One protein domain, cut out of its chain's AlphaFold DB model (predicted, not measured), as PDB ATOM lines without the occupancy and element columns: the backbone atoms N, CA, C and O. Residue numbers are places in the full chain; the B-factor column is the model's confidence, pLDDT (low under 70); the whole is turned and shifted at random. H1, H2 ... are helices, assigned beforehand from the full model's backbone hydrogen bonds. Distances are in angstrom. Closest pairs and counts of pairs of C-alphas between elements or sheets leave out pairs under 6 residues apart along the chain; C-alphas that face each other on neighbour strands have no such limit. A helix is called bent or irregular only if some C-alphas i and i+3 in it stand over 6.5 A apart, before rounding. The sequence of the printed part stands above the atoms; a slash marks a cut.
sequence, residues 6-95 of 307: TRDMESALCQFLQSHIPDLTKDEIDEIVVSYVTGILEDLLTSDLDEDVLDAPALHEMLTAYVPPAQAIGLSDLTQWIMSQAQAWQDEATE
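This is residues 6 to 95 of the 307 residues of an uncharacterized protein of Tigriopus californicus (UniProt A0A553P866). Two pairs of helices cross one over the other: H2 and H3 form a helical hairpin, and H1 and H5 lie side by side across one side of it, running opposite ways, near each other at few points. The short H4 sits at one end, packed on H3 and the last residues of H1, and the long H5 runs from the beginning of H3 across H2. The printed part has 90 residues, with five named helices in the order H1, H2, H3, H4, H5 and no named strand: the class is all helix. It is compact, with a radius of gyration of the C-alphas of 12.5 A and spans of 35 by 25 by 21 A.

H1, residues 6 to 20, touches residues 34 to 38 of H2, residues 31 to 46; their closest C-alphas, those of Glu 10 and Val 34, are 5.9 A apart, and the lines are about perpendicular at 76 degrees. With residues 33 to 37, H2 touches H3, residues 56 to 66; they form a hairpin at a shallow tilt of 14 degrees, opposite ways, with the closest C-alphas, Val 33 and Leu 63, 6.9 A apart. H4, residues 68 to 72, touches H3, the closest C-alphas being Thr 64 and Ala 70 at 5.3 A. H4 also only just touches residues 17 to 20 of H1, with 3 pairs of C-alphas within 8 A, the closest being Leu 17 and Ala 70 at 7.2 A. H5, residues 75 to 95, touches H3 with residues 75 to 79, about perpendicular at 79 degrees; the closest C-alphas, Ala 56 and Thr 79, are 6.2 A apart. With residues 82 to 90, H5 touches residues 41 to 45 of H2 at a steep tilt of 65 degrees, the same way; the closest C-alphas are Leu 41 and Ala 86, 5.9 A. H1 and H5 are close but not clearly touching, with the closest C-alphas, Phe 16 and Trp 81, 7.9 A apart; their shallow tilt of 34.7 degrees, opposite ways, is only just short of steep. H1 and H3 are apart, as are H2 and H4, and H4 and H5. Every O i to N i+4 pair is within hydrogen-bond range in H2, H3 and H5; H1 has 9 of 11, and H4 has 0 of 1 but 2 of 2 O i to N i+3 pairs.

H1 begins at C-alpha 6, (194.599, 189.253, 210.154), and is 21.7 A long from first to last C-alpha. H2 measures 22.4 A, H3 15.7 A and H4 8.8 A. H4 is neither bent nor irregular, but only just: C-alphas 69 and 72 are 6.3 A apart. H5, 30.2 A, ends at C-alpha 95, (186.029, 206.276, 209.957).

The two C-alphas farthest apart, Pro 68 and Glu 95, are 36.8 A from each other. The printed part has no cut and no long link; H3 to H4 and H4 to H5 are tight links. Mean pLDDT of the printed part is 87.3, with residues 6 to 7 under 70.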
ATOM      1  N   THR A   6     194.627 190.710 210.332       59.50
ATOM      2  CA  THR A   6     194.599 189.253 210.154       59.50
ATOM      3  C   THR A   6     193.635 188.522 211.094       59.50
ATOM      4  O   THR A   6     193.019 187.533 210.707       59.50
ATOM      5  N   ARG A   7     193.470 189.003 212.332       60.50
ATOM      6  CA  ARG A   7     192.641 188.339 213.351       60.50
ATOM      7  C   ARG A   7     191.153 188.622 213.154       60.50
ATOM      8  O   ARG A   7     190.324 187.767 213.462       60.50
ATOM      9  N   ASP A   8     190.838 189.802 212.634       80.75
ATOM     10  CA  ASP A   8     189.477 190.164 212.256       80.75
ATOM     11  C   ASP A   8     189.078 189.388 210.982       80.75
ATOM     12  O   ASP A   8     187.990 188.806 210.933       80.75
ATOM     13  N   MET A   9     190.010 189.214 210.034       86.19
ATOM     14  CA  MET A   9     189.797 188.434 208.809       86.19
ATOM     15  C   MET A   9     189.504 186.948 209.058       86.19
ATOM     16  O   MET A   9     188.551 186.397 208.511       86.19
ATOM     17  N   GLU A  10     190.292 186.298 209.915       87.75
ATOM     18  CA  GLU A  10     190.094 184.894 210.287       87.75
ATOM     19  C   GLU A  10     188.678 184.656 210.841       87.75
ATOM     20  O   GLU A  10     188.011 183.683 210.486       87.75
ATOM     21  N   SER A  11     188.185 185.577 211.679       88.50
ATOM     22  CA  SER A  11     186.836 185.492 212.243       88.50
ATOM     23  C   SER A  11     185.733 185.725 211.206       88.50
ATOM     24  O   SER A  11     184.735 185.005 211.220       88.50
ATOM     25  N   ALA A  12     185.934 186.667 210.279       90.19
ATOM     26  CA  ALA A  12     184.990 186.954 209.204       90.19
ATOM     27  C   ALA A  12     184.882 185.782 208.217       90.19
ATOM     28  O   ALA A  12     183.776 185.392 207.839       90.19
ATOM     29  N   LEU A  13     186.018 185.177 207.848       90.75
ATOM     30  CA  LEU A  13     186.060 183.993 206.990       90.75
ATOM     31  C   LEU A  13     185.396 182.790 207.671       90.75
ATOM     32  O   LEU A  13     184.567 182.130 207.050       90.75
ATOM     33  N   CYS A  14     185.678 182.542 208.957       89.19
ATOM     34  CA  CYS A  14     184.984 181.504 209.730       89.19
ATOM     35  C   CYS A  14     183.468 181.700 209.707       89.19
ATOM     36  O   CYS A  14     182.731 180.751 209.461       89.19
ATOM     37  N   GLN A  15     183.002 182.923 209.965       90.50
ATOM     38  CA  GLN A  15     181.577 183.227 210.032       90.50
ATOM     39  C   GLN A  15     180.879 182.994 208.686       90.50
ATOM     40  O   GLN A  15     179.777 182.448 208.658       90.50
ATOM     41  N   PHE A  16     181.526 183.376 207.584       90.88
ATOM     42  CA  PHE A  16     181.030 183.120 206.234       90.88
ATOM     43  C   PHE A  16     180.994 181.627 205.909       90.88
ATOM     44  O   PHE A  16     179.981 181.106 205.451       90.88
ATOM     45  N   LEU A  17     182.068 180.895 206.196       89.44
ATOM     46  CA  LEU A  17     182.079 179.463 205.929       89.44
ATOM     47  C   LEU A  17     181.062 178.717 206.801       89.44
ATOM     48  O   LEU A  17     180.398 177.818 206.300       89.44
ATOM     49  N   GLN A  18     180.855 179.130 208.053       89.81
ATOM     50  CA  GLN A  18     179.849 178.547 208.947       89.81
ATOM     51  C   GLN A  18     178.407 178.775 208.484       89.81
ATOM     52  O   GLN A  18     177.548 177.933 208.753       89.81
ATOM     53  N   SER A  19     178.113 179.868 207.766       88.44
ATOM     54  CA  SER A  19     176.769 180.073 207.208       88.44
ATOM     55  C   SER A  19     176.441 179.093 206.082       88.44
ATOM     56  O   SER A  19     175.267 178.808 205.853       88.44
ATOM     57  N   HIS A  20     177.461 178.558 205.407       84.62
ATOM     58  CA  HIS A  20     177.309 177.560 204.347       84.62
ATOM     59  C   HIS A  20     177.615 176.125 204.819       84.62
ATOM     60  O   HIS A  20     177.085 175.171 204.252       84.62
ATOM     61  N   ILE A  21     178.440 175.963 205.858       86.56
ATOM     62  CA  ILE A  21     178.944 174.687 206.383       86.56
ATOM     63  C   ILE A  21     178.859 174.719 207.924       86.56
ATOM     64  O   ILE A  21     179.790 175.171 208.589       86.56
ATOM     65  N   PRO A  22     177.762 174.228 208.527       78.62
ATOM     66  CA  PRO A  22     177.506 174.378 209.964       78.62
ATOM     67  C   PRO A  22     178.475 173.605 210.876       78.62
ATOM     68  O   PRO A  22     178.572 173.930 212.057       78.62
ATOM     69  N   ASP A  23     179.197 172.615 210.344       80.12
ATOM     70  CA  ASP A  23     180.135 171.782 211.109       80.12
ATOM     71  C   ASP A  23     181.571 172.340 211.135       80.12
ATOM     72  O   ASP A  23     182.427 171.763 211.803       80.12
ATOM     73  N   LEU A  24     181.849 173.450 210.435       82.31
ATOM     74  CA  LEU A  24     183.207 173.981 210.315       82.31
ATOM     75  C   LEU A  24     183.654 174.696 211.599       82.31
ATOM     76  O   LEU A  24     183.035 175.668 212.055       82.31
ATOM     77  N   THR A  25     184.772 174.253 212.163       81.44
ATOM     78  CA  THR A  25     185.394 174.885 213.332       81.44
ATOM     79  C   THR A  25     186.531 175.820 212.925       81.44
ATOM     80  O   THR A  25     187.145 175.673 211.873       81.44
ATOM     81  N   LYS A  26     186.826 176.813 213.772       77.44
ATOM     82  CA  LYS A  26     187.874 177.812 213.508       77.44
ATOM     83  C   LYS A  26     189.259 177.184 213.276       77.44
ATOM     84  O   LYS A  26     190.025 177.696 212.471       77.44
ATOM     85  N   ASP A  27     189.543 176.066 213.940       82.25
ATOM     86  CA  ASP A  27     190.829 175.364 213.854       82.25
ATOM     87  C   ASP A  27     191.024 174.608 212.522       82.25
ATOM     88  O   ASP A  27     192.122 174.134 212.239       82.25
ATOM     89  N   GLU A  28     189.974 174.480 211.704       82.38
ATOM     90  CA  GLU A  28     190.023 173.800 210.402       82.38
ATOM     91  C   GLU A  28     190.416 174.736 209.253       82.38
ATOM     92  O   GLU A  28     190.705 174.265 208.152       82.38
ATOM     93  N   ILE A  29     190.446 176.051 209.489       87.25
ATOM     94  CA  ILE A  29     190.889 177.027 208.496       87.25
ATOM     95  C   ILE A  29     192.394 177.231 208.640       87.25
ATOM     96  O   ILE A  29     192.875 177.734 209.653       87.25
ATOM     97  N   ASP A  30     193.134 176.869 207.594       89.44
ATOM     98  CA  ASP A  30     194.577 177.084 207.541       89.44
ATOM     99  C   ASP A  30     194.910 178.590 207.481       89.44
ATOM    100  O   ASP A  30     194.284 179.364 206.748       89.44
ATOM    101  N   GLU A  31     195.944 179.003 208.214       89.19
ATOM    102  CA  GLU A  31     196.482 180.365 208.200       89.19
ATOM    103  C   GLU A  31     196.903 180.789 206.784       89.19
ATOM    104  O   GLU A  31     196.782 181.962 206.427       89.19
ATOM    105  N   ILE A  32     197.325 179.836 205.944       90.25
ATOM    106  CA  ILE A  32     197.667 180.086 204.536       90.25
ATOM    107  C   ILE A  32     196.464 180.654 203.770       90.25
ATOM    108  O   ILE A  32     196.615 181.616 203.014       90.25
ATOM    109  N   VAL A  33     195.264 180.109 203.996       90.75
ATOM    110  CA  VAL A  33     194.027 180.582 203.353       90.75
ATOM    111  C   VAL A  33     193.699 181.986 203.840       90.75
ATOM    112  O   VAL A  33     193.422 182.868 203.031       90.75
ATOM    113  N   VAL A  34     193.787 182.222 205.152       90.94
ATOM    114  CA  VAL A  34     193.542 183.546 205.741       90.94
ATOM    115  C   VAL A  34     194.507 184.579 205.162       90.94
ATOM    116  O   VAL A  34     194.074 185.659 204.761       90.94
ATOM    117  N   SER A  35     195.795 184.249 205.057       91.25
ATOM    118  CA  SER A  35     196.812 185.135 204.486       91.25
ATOM    119  C   SER A  35     196.547 185.440 203.016       91.25
ATOM    120  O   SER A  35     196.727 186.580 202.598       91.25
ATOM    121  N   TYR A  36     196.126 184.449 202.233       92.31
ATOM    122  CA  TYR A  36     195.828 184.649 200.819       92.31
ATOM    123  C   TYR A  36     194.605 185.545 200.611       92.31
ATOM    124  O   TYR A  36     194.672 186.505 199.848       92.31
ATOM    125  N   VAL A  37     193.511 185.291 201.338       91.69
ATOM    126  CA  VAL A  37     192.309 186.136 201.267       91.69
ATOM    127  C   VAL A  37     192.621 187.557 201.745       91.69
ATOM    128  O   VAL A  37     192.159 188.518 201.140       91.69
ATOM    129  N   THR A  38     193.447 187.700 202.788       91.25
ATOM    130  CA  THR A  38     193.930 189.015 203.239       91.25
ATOM    131  C   THR A  38     194.696 189.736 202.126       91.25
ATOM    132  O   THR A  38     194.432 190.906 201.883       91.25
ATOM    133  N   GLY A  39     195.584 189.038 201.409       90.31
ATOM    134  CA  GLY A  39     196.323 189.611 200.279       90.31
ATOM    135  C   GLY A  39     195.408 190.077 199.142       90.31
ATOM    136  O   GLY A  39     195.556 191.196 198.666       90.31
ATOM    137  N   ILE A  40     194.402 189.277 198.775       91.25
ATOM    138  CA  ILE A  40     193.406 189.677 197.765       91.25
ATOM    139  C   ILE A  40     192.642 190.929 198.200       91.25
ATOM    140  O   ILE A  40     192.388 191.812 197.386       91.25
ATOM    141  N   LEU A  41     192.266 191.023 199.476       89.75
ATOM    142  CA  LEU A  41     191.588 192.209 199.998       89.75
ATOM    143  C   LEU A  41     192.486 193.450 199.948       89.75
ATOM    144  O   LEU A  41     192.006 194.525 199.599       89.75
ATOM    145  N   GLU A  42     193.771 193.321 200.273       88.94
ATOM    146  CA  GLU A  42     194.738 194.421 200.165       88.94
ATOM    147  C   GLU A  42     194.927 194.885 198.713       88.94
ATOM    148  O   GLU A  42     194.959 196.094 198.453       88.94
ATOM    149  N   ASP A  43     194.984 193.948 197.765       89.00
ATOM    150  CA  ASP A  43     195.055 194.252 196.335       89.00
ATOM    151  C   ASP A  43     193.778 194.971 195.862       89.00
ATOM    152  O   ASP A  43     193.865 196.030 195.240       89.00
ATOM    153  N   LEU A  44     192.591 194.486 196.250       89.38
ATOM    154  CA  LEU A  44     191.311 195.136 195.936       89.38
ATOM    155  C   LEU A  44     191.204 196.546 196.517       89.38
ATOM    156  O   LEU A  44     190.719 197.457 195.849       89.38
ATOM    157  N   LEU A  45     191.673 196.749 197.748       87.12
ATOM    158  CA  LEU A  45     191.709 198.071 198.374       87.12
ATOM    159  C   LEU A  45     192.680 199.021 197.661       87.12
ATOM    160  O   LEU A  45     192.451 200.231 197.638       87.12
ATOM    161  N   THR A  46     193.762 198.493 197.087       87.19
ATOM    162  CA  THR A  46     194.732 199.272 196.304       87.19
ATOM    163  C   THR A  46     194.178 199.640 194.925       87.19
ATOM    164  O   THR A  46     194.496 200.707 194.399       87.19
ATOM    165  N   SER A  47     193.315 198.788 194.375       86.56
ATOM    166  CA  SER A  47     192.643 198.948 193.084       86.56
ATOM    167  C   SER A  47     191.229 199.541 193.187       86.56
ATOM    168  O   SER A  47     190.400 199.269 192.332       86.56
ATOM    169  N   ASP A  48     190.925 200.318 194.233       83.00
ATOM    170  CA  ASP A  48     189.637 201.020 194.420       83.00
ATOM    171  C   ASP A  48     188.381 200.135 194.273       83.00
ATOM    172  O   ASP A  48     187.336 200.577 193.800       83.00
ATOM    173  N   LEU A  49     188.473 198.877 194.717       84.62
ATOM    174  CA  LEU A  49     187.396 197.884 194.642       84.62
ATOM    175  C   LEU A  49     186.982 197.511 193.207       84.62
ATOM    176  O   LEU A  49     185.826 197.158 192.965       84.62
ATOM    177  N   ASP A  50     187.920 197.539 192.261       84.81
ATOM    178  CA  ASP A  50     187.693 197.027 190.911       84.81
ATOM    179  C   ASP A  50     187.445 195.506 190.930       84.81
ATOM    180  O   ASP A  50     188.357 194.704 191.142       84.81
ATOM    181  N   GLU A  51     186.200 195.091 190.663       83.94
ATOM    182  CA  GLU A  51     185.795 193.674 190.610       83.94
ATOM    183  C   GLU A  51     186.585 192.884 189.550       83.94
ATOM    184  O   GLU A  51     186.866 191.705 189.740       83.94
ATOM    185  N   ASP A  52     187.024 193.544 188.473       83.31
ATOM    186  CA  ASP A  52     187.823 192.934 187.401       83.31
ATOM    187  C   ASP A  52     189.228 192.492 187.857       83.31
ATOM    188  O   ASP A  52     189.870 191.676 187.192       83.31
ATOM    189  N   VAL A  53     189.726 193.025 188.980       85.25
ATOM    190  CA  VAL A  53     191.017 192.634 189.575       85.25
ATOM    191  C   VAL A  53     190.876 191.356 190.407       85.25
ATOM    192  O   VAL A  53     191.855 190.633 190.607       85.25
ATOM    193  N   LEU A  54     189.663 191.036 190.866       89.88
ATOM    194  CA  LEU A  54     189.399 189.843 191.655       89.88
ATOM    195  C   LEU A  54     189.417 188.589 190.775       89.88
ATOM    196  O   LEU A  54     188.470 188.294 190.046       89.88
ATOM    197  N   ASP A  55     190.441 187.757 190.953       91.06
ATOM    198  CA  ASP A  55     190.429 186.384 190.445       91.06
ATOM    199  C   ASP A  55     189.578 185.478 191.357       91.06
ATOM    200  O   ASP A  55     190.068 184.652 192.134       91.06
ATOM    201  N   ALA A  56     188.260 185.675 191.285       90.25
ATOM    202  CA  ALA A  56     187.280 184.882 192.014       90.25
ATOM    203  C   ALA A  56     187.420 183.363 191.772       90.25
ATOM    204  O   ALA A  56     187.325 182.611 192.750       90.25
ATOM    205  N   PRO A  57     187.627 182.856 190.532       91.19
ATOM    206  CA  PRO A  57     187.759 181.417 190.324       91.19
ATOM    207  C   PRO A  57     189.040 180.846 190.945       91.19
ATOM    208  O   PRO A  57     188.964 179.766 191.533       91.19
ATOM    209  N   ALA A  58     190.175 181.555 190.907       91.75
ATOM    210  CA  ALA A  58     191.388 181.104 191.597       91.75
ATOM    211  C   ALA A  58     191.213 181.083 193.124       91.75
ATOM    212  O   ALA A  58     191.640 180.134 193.790       91.75
ATOM    213  N   LEU A  59     190.528 182.085 193.684       92.56
ATOM    214  CA  LEU A  59     190.180 182.113 195.103       92.56
ATOM    215  C   LEU A  59     189.288 180.926 195.495       92.56
ATOM    216  O   LEU A  59     189.532 180.288 196.519       92.56
ATOM    217  N   HIS A  60     188.273 180.615 194.688       93.38
ATOM    218  CA  HIS A  60     187.377 179.480 194.924       93.38
ATOM    219  C   HIS A  60     188.105 178.134 194.836       93.38
ATOM    220  O   HIS A  60     187.886 177.258 195.678       93.38
ATOM    221  N   GLU A  61     189.015 177.984 193.870       92.00
ATOM    222  CA  GLU A  61     189.857 176.794 193.728       92.00
ATOM    223  C   GLU A  61     190.752 176.609 194.955       92.00
ATOM    224  O   GLU A  61     190.777 175.527 195.549       92.00
ATOM    225  N   MET A  62     191.430 177.675 195.391       91.94
ATOM    226  CA  MET A  62     192.267 177.626 196.583       91.94
ATOM    227  C   MET A  62     191.431 177.302 197.829       91.94
ATOM    228  O   MET A  62     191.794 176.417 198.602       91.94
ATOM    229  N   LEU A  63     190.283 177.957 198.012       91.38
ATOM    230  CA  LEU A  63     189.396 177.701 199.145       91.38
ATOM    231  C   LEU A  63     188.928 176.239 199.173       91.38
ATOM    232  O   LEU A  63     188.950 175.614 200.227       91.38
ATOM    233  N   THR A  64     188.581 175.667 198.018       91.12
ATOM    234  CA  THR A  64     188.155 174.264 197.901       91.12
ATOM    235  C   THR A  64     189.307 173.280 198.140       91.12
ATOM    236  O   THR A  64     189.086 172.187 198.660       91.12
ATOM    237  N   ALA A  65     190.546 173.646 197.796       90.81
ATOM    238  CA  ALA A  65     191.713 172.793 198.017       90.81
ATOM    239  C   ALA A  65     192.037 172.607 199.508       90.81
ATOM    240  O   ALA A  65     192.385 171.501 199.925       90.81
ATOM    241  N   TYR A  66     191.905 173.670 200.307       89.31
ATOM    242  CA  TYR A  66     192.193 173.644 201.748       89.31
ATOM    243  C   TYR A  66     190.953 173.364 202.606       89.31
ATOM    244  O   TYR A  66     191.068 172.764 203.671       89.31
ATOM    245  N   VAL A  67     189.764 173.736 202.127       88.12
ATOM    246  CA  VAL A  67     188.471 173.474 202.768       88.12
ATOM    247  C   VAL A  67     187.565 172.763 201.755       88.12
ATOM    248  O   VAL A  67     186.719 173.394 201.125       88.12
ATOM    249  N   PRO A  68     187.688 171.432 201.587       86.44
ATOM    250  CA  PRO A  68     186.896 170.680 200.608       86.44
ATOM    251  C   PRO A  68     185.372 170.898 200.683       86.44
ATOM    252  O   PRO A  68     184.737 170.984 199.630       86.44
ATOM    253  N   PRO A  69     184.751 171.055 201.874       85.88
ATOM    254  CA  PRO A  69     183.323 171.367 201.965       85.88
ATOM    255  C   PRO A  69     182.924 172.719 201.341       85.88
ATOM    256  O   PRO A  69     181.754 172.907 201.004       85.88
ATOM    257  N   ALA A  70     183.871 173.643 201.134       84.50
ATOM    258  CA  ALA A  70     183.631 174.952 200.520       84.50
ATOM    259  C   ALA A  70     183.243 174.871 199.037       84.50
ATOM    260  O   ALA A  70     182.738 175.848 198.492       84.50
ATOM    261  N   GLN A  71     183.365 173.700 198.398       86.75
ATOM    262  CA  GLN A  71     182.869 173.483 197.036       86.75
ATOM    263  C   GLN A  71     181.364 173.779 196.892       86.75
ATOM    264  O   GLN A  71     180.904 174.123 195.806       86.75
ATOM    265  N   ALA A  72     180.592 173.648 197.977       86.06
ATOM    266  CA  ALA A  72     179.163 173.960 197.990       86.06
ATOM    267  C   ALA A  72     178.861 175.468 197.892       86.06
ATOM    268  O   ALA A  72     177.717 175.841 197.633       86.06
ATOM    269  N   ILE A  73     179.860 176.327 198.106       89.94
ATOM    270  CA  ILE A  73     179.726 177.782 198.035       89.94
ATOM    271  C   ILE A  73     179.764 178.202 196.566       89.94
ATOM    272  O   ILE A  73     180.691 177.854 195.829       89.94
ATOM    273  N   GLY A  74     178.749 178.951 196.134       89.94
ATOM    274  CA  GLY A  74     178.700 179.505 194.788       89.94
ATOM    275  C   GLY A  74     179.751 180.595 194.592       89.94
ATOM    276  O   GLY A  74     179.992 181.404 195.486       89.94
ATOM    277  N   LEU A  75     180.336 180.667 193.393       89.81
ATOM    278  CA  LEU A  75     181.313 181.707 193.046       89.81
ATOM    279  C   LEU A  75     180.744 183.120 193.260       89.81
ATOM    280  O   LEU A  75     181.416 183.976 193.818       89.81
ATOM    281  N   SER A  76     179.477 183.329 192.890       90.38
ATOM    282  CA  SER A  76     178.772 184.602 193.091       90.38
ATOM    283  C   SER A  76     178.667 184.996 194.565       90.38
ATOM    284  O   SER A  76     178.812 186.173 194.887       90.38
ATOM    285  N   ASP A  77     178.428 184.033 195.459       92.06
ATOM    286  CA  ASP A  77     178.288 184.295 196.895       92.06
ATOM    287  C   ASP A  77     179.643 184.672 197.506       92.06
ATOM    288  O   ASP A  77     179.733 185.596 198.313       92.06
ATOM    289  N   LEU A  78     180.708 183.990 197.072       92.06
ATOM    290  CA  LEU A  78     182.081 184.273 197.481       92.06
ATOM    291  C   LEU A  78     182.544 185.656 197.006       92.06
ATOM    292  O   LEU A  78     183.093 186.419 197.801       92.06
ATOM    293  N   THR A  79     182.278 185.999 195.740       92.12
ATOM    294  CA  THR A  79     182.567 187.324 195.175       92.12
ATOM    295  C   THR A  79     181.810 188.417 195.922       92.12
ATOM    296  O   THR A  79     182.401 189.397 196.366       92.12
ATOM    297  N   GLN A  80     180.506 188.245 196.139       93.12
ATOM    298  CA  GLN A  80     179.717 189.235 196.869       93.12
ATOM    299  C   GLN A  80     180.226 189.415 198.307       93.12
ATOM    300  O   GLN A  80     180.298 190.540 198.809       93.12
ATOM    301  N   TRP A  81     180.593 188.319 198.974       94.00
ATOM    302  CA  TRP A  81     181.132 188.379 200.325       94.00
ATOM    303  C   TRP A  81     182.472 189.116 200.377       94.00
ATOM    304  O   TRP A  81     182.608 190.028 201.194       94.00
ATOM    305  N   ILE A  82     183.436 188.785 199.509       92.25
ATOM    306  CA  ILE A  82     184.761 189.424 199.547       92.25
ATOM    307  C   ILE A  82     184.673 190.920 199.224       92.25
ATOM    308  O   ILE A  82     185.306 191.729 199.901       92.25
ATOM    309  N   MET A  83     183.796 191.304 198.291       91.44
ATOM    310  CA  MET A  83     183.516 192.706 197.977       91.44
ATOM    311  C   MET A  83     182.891 193.445 199.165       91.44
ATOM    312  O   MET A  83     183.304 194.554 199.497       91.44
ATOM    313  N   SER A  84     181.944 192.813 199.867       92.19
ATOM    314  CA  SER A  84     181.361 193.385 201.083       92.19
ATOM    315  C   SER A  84     182.391 193.550 202.205       92.19
ATOM    316  O   SER A  84     182.321 194.538 202.937       92.19
ATOM    317  N   GLN A  85     183.339 192.617 202.354       91.25
ATOM    318  CA  GLN A  85     184.423 192.753 203.333       91.25
ATOM    319  C   GLN A  85     185.368 193.899 202.969       91.25
ATOM    320  O   GLN A  85     185.703 194.707 203.834       91.25
ATOM    321  N   ALA A  86     185.742 194.017 201.694       89.50
ATOM    322  CA  ALA A  86     186.606 195.089 201.215       89.50
ATOM    323  C   ALA A  86     185.979 196.479 201.449       89.50
ATOM    324  O   ALA A  86     186.638 197.372 201.983       89.50
ATOM    325  N   GLN A  87     184.681 196.637 201.165       89.12
ATOM    326  CA  GLN A  87     183.931 197.865 201.467       89.12
ATOM    327  C   GLN A  87     183.920 198.183 202.966       89.12
ATOM    328  O   GLN A  87     184.242 199.301 203.366       89.12
ATOM    329  N   ALA A  88     183.625 197.192 203.813       88.56
ATOM    330  CA  ALA A  88     183.614 197.385 205.261       88.56
ATOM    331  C   ALA A  88     184.987 197.832 205.801       88.56
ATOM    332  O   ALA A  88     185.060 198.667 206.702       88.56
ATOM    333  N   TRP A  89     186.080 197.317 205.230       86.94
ATOM    334  CA  TRP A  89     187.442 197.715 205.593       86.94
ATOM    335  C   TRP A  89     187.772 199.138 205.136       86.94
ATOM    336  O   TRP A  89     188.416 199.886 205.878       86.94
ATOM    337  N   GLN A  90     187.308 199.538 203.950       84.75
ATOM    338  CA  GLN A  90     187.453 200.907 203.457       84.75
ATOM    339  C   GLN A  90     186.688 201.896 204.351       84.75
ATOM    340  O   GLN A  90     187.243 202.919 204.767       84.75
ATOM    341  N   ASP A  91     185.457 201.563 204.735       83.31
ATOM    342  CA  ASP A  91     184.639 202.361 205.651       83.31
ATOM    343  C   ASP A  91     185.269 202.457 207.045       83.31
ATOM    344  O   ASP A  91     185.348 203.535 207.638       83.31
ATOM    345  N   GLU A  92     185.804 201.356 207.573       83.69
ATOM    346  CA  GLU A  92     186.488 201.378 208.861       83.69
ATOM    347  C   GLU A  92     187.781 202.212 208.805       83.69
ATOM    348  O   GLU A  92     188.094 202.955 209.744       83.69
ATOM    349  N   ALA A  93     188.532 202.143 207.703       76.75
ATOM    350  CA  ALA A  93     189.731 202.950 207.499       76.75
ATOM    351  C   ALA A  93     189.402 204.451 207.401       76.75
ATOM    352  O   ALA A  93     190.092 205.283 208.010       76.75
ATOM    353  N   THR A  94     188.333 204.813 206.687       74.62
ATOM    354  CA  THR A  94     187.875 206.206 206.573       74.62
ATOM    355  C   THR A  94     187.323 206.727 207.902       74.62
ATOM    356  O   THR A  94     187.678 207.836 208.314       74.62
ATOM    357  N   GLU A  95     186.564 205.918 208.642       77.38
ATOM    358  CA  GLU A  95     186.029 206.276 209.957       77.38
ATOM    359  C   GLU A  95     187.142 206.418 211.003       77.38
ATOM    360  O   GLU A  95     187.157 207.395 211.754       77.38
TER     361      GLU A  95